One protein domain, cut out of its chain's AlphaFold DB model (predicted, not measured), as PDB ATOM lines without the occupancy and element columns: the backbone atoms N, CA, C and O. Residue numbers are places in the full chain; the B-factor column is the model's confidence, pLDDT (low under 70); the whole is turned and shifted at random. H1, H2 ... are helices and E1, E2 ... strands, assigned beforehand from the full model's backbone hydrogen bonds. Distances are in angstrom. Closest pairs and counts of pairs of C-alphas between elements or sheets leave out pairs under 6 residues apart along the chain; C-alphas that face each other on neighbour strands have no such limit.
ATOM      1  N   VAL A   2     218.131 195.090 170.817       85.94
ATOM      2  CA  VAL A   2     217.279 196.075 170.125       85.94
ATOM      3  C   VAL A   2     218.025 197.347 169.700       85.94
ATOM      4  O   VAL A   2     217.957 197.731 168.542       85.94
ATOM      5  N   GLN A   3     218.847 197.920 170.585       88.50
ATOM      6  CA  GLN A   3     219.695 199.079 170.266       88.50
ATOM      7  C   GLN A   3     220.609 198.856 169.046       88.50
ATOM      8  O   GLN A   3     220.794 199.757 168.241       88.50
ATOM      9  N   ARG A   4     221.163 197.646 168.875       88.88
ATOM     10  CA  ARG A   4     222.060 197.337 167.747       88.88
ATOM     11  C   ARG A   4     221.302 197.283 166.426       88.88
ATOM     12  O   ARG A   4     221.844 197.710 165.422       88.88
ATOM     13  N   VAL A   5     220.073 196.767 166.447       87.00
ATOM     14  CA  VAL A   5     219.199 196.702 165.264       87.00
ATOM     15  C   VAL A   5     218.765 198.104 164.848       87.00
ATOM     16  O   VAL A   5     218.819 198.437 163.671       87.00
ATOM     17  N   ALA A   6     218.407 198.940 165.824       89.50
ATOM     18  CA  ALA A   6     218.040 200.329 165.581       89.50
ATOM     19  C   ALA A   6     219.198 201.159 164.996       89.50
ATOM     20  O   ALA A   6     218.969 202.038 164.175       89.50
ATOM     21  N   LEU A   7     220.442 200.872 165.399       87.69
ATOM     22  CA  LEU A   7     221.632 201.519 164.836       87.69
ATOM     23  C   LEU A   7     222.034 200.951 163.468       87.69
ATOM     24  O   LEU A   7     222.565 201.695 162.653       87.69
ATOM     25  N   SER A   8     221.808 199.659 163.205       87.25
ATOM     26  CA  SER A   8     222.182 199.054 161.922       87.25
ATOM     27  C   SER A   8     221.254 199.457 160.778       87.25
ATOM     28  O   SER A   8     221.733 199.583 159.656       87.25
ATOM     29  N   HIS A   9     219.962 199.640 161.074       87.94
ATOM     30  CA  HIS A   9     218.909 199.963 160.107       87.94
ATOM     31  C   HIS A   9     218.163 201.237 160.546       87.94
ATOM     32  O   HIS A   9     217.080 201.144 161.136       87.94
ATOM     33  N   PRO A  10     218.739 202.436 160.327       87.44
ATOM     34  CA  PRO A  10     218.105 203.706 160.692       87.44
ATOM     35  C   PRO A  10     216.798 203.988 159.932       87.44
ATOM     36  O   PRO A  10     216.044 204.873 160.333       87.44
ATOM     37  N   GLU A  11     216.529 203.267 158.844       88.81
ATOM     38  CA  GLU A  11     215.294 203.310 158.055       88.81
ATOM     39  C   GLU A  11     214.105 202.611 158.733       88.81
ATOM     40  O   GLU A  11     212.964 202.770 158.306       88.81
ATOM     41  N   VAL A  12     214.347 201.838 159.796       88.88
ATOM     42  CA  VAL A  12     213.291 201.133 160.526       88.88
ATOM     43  C   VAL A  12     212.997 201.854 161.839       88.88
ATOM     44  O   VAL A  12     213.879 202.057 162.679       88.88
ATOM     45  N   SER A  13     211.727 202.204 162.060       90.50
ATOM     46  CA  SER A  13     211.272 202.667 163.372       90.50
ATOM     47  C   SER A  13     211.183 201.482 164.335       90.50
ATOM     48  O   SER A  13     210.468 200.507 164.098       90.50
ATOM     49  N   VAL A  14     211.936 201.556 165.430       89.62
ATOM     50  CA  VAL A  14     212.018 200.504 166.441       89.62
ATOM     51  C   VAL A  14     211.463 201.038 167.750       89.62
ATOM     52  O   VAL A  14     211.998 201.985 168.326       89.62
ATOM     53  N   LYS A  15     210.412 200.387 168.252       91.19
ATOM     54  CA  LYS A  15     209.823 200.658 169.564       91.19
ATOM     55  C   LYS A  15     210.067 199.475 170.495       91.19
ATOM     56  O   LYS A  15     209.657 198.355 170.202       91.19
ATOM     57  N   PHE A  16     210.716 199.723 171.628       90.81
ATOM     58  CA  PHE A  16     210.933 198.732 172.677       90.81
ATOM     59  C   PHE A  16     210.151 199.119 173.926       90.81
ATOM     60  O   PHE A  16     210.355 200.199 174.488       90.81
ATOM     61  N   LEU A  17     209.270 198.221 174.360       92.00
ATOM     62  CA  LEU A  17     208.548 198.347 175.616       92.00
ATOM     63  C   LEU A  17     209.029 197.269 176.577       92.00
ATOM     64  O   LEU A  17     209.136 196.098 176.206       92.00
ATOM     65  N   ARG A  18     209.276 197.669 177.818       91.56
ATOM     66  CA  ARG A  18     209.595 196.772 178.921       91.56
ATOM     67  C   ARG A  18     208.646 197.077 180.067       91.56
ATOM     68  O   ARG A  18     208.546 198.225 180.486       91.56
ATOM     69  N   ASP A  19     207.927 196.062 180.537       88.62
ATOM     70  CA  ASP A  19     207.004 196.183 181.674       88.62
ATOM     71  C   ASP A  19     205.998 197.349 181.512       88.62
ATOM     72  O   ASP A  19     205.701 198.090 182.446       88.62
ATOM     73  N   GLY A  20     205.516 197.560 180.279       86.94
ATOM     74  CA  GLY A  20     204.574 198.631 179.922       86.94
ATOM     75  C   GLY A  20     205.190 200.027 179.757       86.94
ATOM     76  O   GLY A  20     204.507 200.933 179.281       86.94
ATOM     77  N   LYS A  21     206.476 200.217 180.079       87.19
ATOM     78  CA  LYS A  21     207.200 201.476 179.864       87.19
ATOM     79  C   LYS A  21     207.957 201.451 178.541       87.19
ATOM     80  O   LYS A  21     208.563 200.449 178.167       87.19
ATOM     81  N   GLN A  22     207.910 202.567 177.819       87.94
ATOM     82  CA  GLN A  22     208.674 202.746 176.589       87.94
ATOM     83  C   GLN A  22     210.130 203.068 176.941       87.94
ATOM     84  O   GLN A  22     210.420 204.144 177.452       87.94
ATOM     85  N   GLU A  23     211.027 202.133 176.645       87.56
ATOM     86  CA  GLU A  23     212.466 202.253 176.918       87.56
ATOM     87  C   GLU A  23     213.228 202.818 175.712       87.56
ATOM     88  O   GLU A  23     214.194 203.558 175.873       87.56
ATOM     89  N   LEU A  24     212.805 202.477 174.491       88.12
ATOM     90  CA  LEU A  24     213.438 202.943 173.258       88.12
ATOM     91  C   LEU A  24     212.376 203.228 172.200       88.12
ATOM     92  O   LEU A  24     211.460 202.429 172.002       88.12
ATOM     93  N   LEU A  25     212.531 204.343 171.496       90.50
ATOM     94  CA  LEU A  25     211.768 204.666 170.298       90.50
ATOM     95  C   LEU A  25     212.696 205.363 169.307       90.50
ATOM     96  O   LEU A  25     213.227 206.424 169.623       90.50
ATOM     97  N   THR A  26     212.881 204.778 168.126       90.62
ATOM     98  CA  THR A  26     213.601 205.422 167.020       90.62
ATOM     99  C   THR A  26     212.629 205.917 165.946       90.62
ATOM    100  O   THR A  26     211.637 205.238 165.669       90.62
ATOM    101  N   PRO A  27     212.883 207.087 165.334       85.81
ATOM    102  CA  PRO A  27     211.948 207.691 164.385       85.81
ATOM    103  C   PRO A  27     211.912 206.982 163.019       85.81
ATOM    104  O   PRO A  27     210.859 206.939 162.398       85.81
ATOM    105  N   GLY A  28     213.003 206.333 162.595       87.75
ATOM    106  CA  GLY A  28     213.040 205.574 161.335       87.75
ATOM    107  C   GLY A  28     213.298 206.418 160.080       87.75
ATOM    108  O   GLY A  28     213.014 205.965 158.980       87.75
ATOM    109  N   ASP A  29     213.842 207.632 160.213       88.75
ATOM    110  CA  ASP A  29     214.019 208.581 159.094       88.75
ATOM    111  C   ASP A  29     215.158 208.220 158.111       88.75
ATOM    112  O   ASP A  29     215.521 209.024 157.253       88.75
ATOM    113  N   GLY A  30     215.816 207.066 158.271       84.81
ATOM    114  CA  GLY A  30     216.970 206.661 157.452       84.81
ATOM    115  C   GLY A  30     218.284 207.370 157.804       84.81
ATOM    116  O   GLY A  30     219.339 207.034 157.268       84.81
ATOM    117  N   GLN A  31     218.264 208.324 158.739       88.50
ATOM    118  CA  GLN A  31     219.463 209.023 159.198       88.50
ATOM    119  C   GLN A  31     220.090 208.330 160.413       88.50
ATOM    120  O   GLN A  31     219.501 208.264 161.495       88.50
ATOM    121  N   VAL A  32     221.343 207.887 160.266       88.50
ATOM    122  CA  VAL A  32     222.118 207.253 161.351       88.50
ATOM    123  C   VAL A  32     222.272 208.190 162.558       88.50
ATOM    124  O   VAL A  32     222.254 207.731 163.696       88.50
ATOM    125  N   GLN A  33     222.354 209.507 162.338       90.19
ATOM    126  CA  GLN A  33     222.437 210.497 163.415       90.19
ATOM    127  C   GLN A  33     221.168 210.510 164.287       90.19
ATOM    128  O   GLN A  33     221.269 210.499 165.512       90.19
ATOM    129  N   SER A  34     219.977 210.462 163.683       90.69
ATOM    130  CA  SER A  34     218.704 210.390 164.415       90.69
ATOM    131  C   SER A  34     218.592 209.100 165.230       90.69
ATOM    132  O   SER A  34     218.189 209.128 166.396       90.69
ATOM    133  N   ALA A  35     219.015 207.969 164.652       90.38
ATOM    134  CA  ALA A  35     219.086 206.697 165.368       90.38
ATOM    135  C   ALA A  35     220.074 206.760 166.548       90.38
ATOM    136  O   ALA A  35     219.764 206.279 167.639       90.38
ATOM    137  N   LEU A  36     221.228 207.411 166.367       90.94
ATOM    138  CA  LEU A  36     222.225 207.629 167.416       90.94
ATOM    139  C   LEU A  36     221.652 208.435 168.591       90.94
ATOM    140  O   LEU A  36     221.804 208.018 169.740       90.94
ATOM    141  N   TYR A  37     220.952 209.541 168.308       91.88
ATOM    142  CA  TYR A  37     220.290 210.369 169.323       91.88
ATOM    143  C   TYR A  37     219.259 209.583 170.132       91.88
ATOM    144  O   TYR A  37     219.219 209.703 171.357       91.88
ATOM    145  N   ALA A  38     218.441 208.773 169.462       89.94
ATOM    146  CA  ALA A  38     217.401 207.987 170.114       89.94
ATOM    147  C   ALA A  38     217.965 206.827 170.954       89.94
ATOM    148  O   ALA A  38     217.424 206.510 172.010       89.94
ATOM    149  N   VAL A  39     219.051 206.191 170.499       90.00
ATOM    150  CA  VAL A  39     219.626 204.996 171.140       90.00
ATOM    151  C   VAL A  39     220.594 205.329 172.271       90.00
ATOM    152  O   VAL A  39     220.548 204.676 173.316       90.00
ATOM    153  N   LEU A  40     221.489 206.296 172.063       87.38
ATOM    154  CA  LEU A  40     222.519 206.668 173.041       87.38
ATOM    155  C   LEU A  40     222.102 207.840 173.935       87.38
ATOM    156  O   LEU A  40     222.738 208.075 174.963       87.38
ATOM    157  N   GLY A  41     221.049 208.567 173.557       88.94
ATOM    158  CA  GLY A  41     220.598 209.772 174.239       88.94
ATOM    159  C   GLY A  41     221.307 211.040 173.758       88.94
ATOM    160  O   GLY A  41     222.323 211.007 173.056       88.94
TER     161      GLY A  41
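This is residues 2 to 41 of the 279 residues of the protein "DNA_mis_repair domain-containing protein" of Flavonifractor plautii 1_3_50AFAA (UniProt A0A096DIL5). A strand hairpin, E1 and E2, makes one end of an elongated domain, and two short helices, H1 and H2, lie side by side at the other. The printed part has 40 residues, with two named helices and two named antiparallel strands in the order H1, E1, E2, H2, a mixed class. It is compact, with a radius of gyration of the C-alphas of 9.3 A, and spans 28 by 17 by 15 A.

E1, residues 15 to 18, and E2, residues 21 to 25, form an antiparallel hairpin; N 16 and O 24 are within hydrogen-bond range at 2.8 A. The closest C-alphas of E2 and H2, residues 32 to 40, are those of Leu 25 and Ala 38, 6.5 A apart. H1, residues 2 to 8, touches H2, closest at the C-alphas of Leu 7 and Ala 35, 5.8 A. They run opposite ways at a shallow tilt of 20 degrees. Every O i to N i+4 pair in H1 and H2 is within hydrogen-bond range.

E2 is 11.1 A long, E1 10.1 A, H2 11.7 A and H1 10.0 A. C-alpha 2 is at (217.279, 196.075, 170.125), C-alpha 40 at (222.519, 206.668, 173.041).

The farthest C-alphas, Asp 19 and Gln 31, are 28.7 A apart. The printed part has no cut and no long link; no printed residue is under 70 in pLDDT.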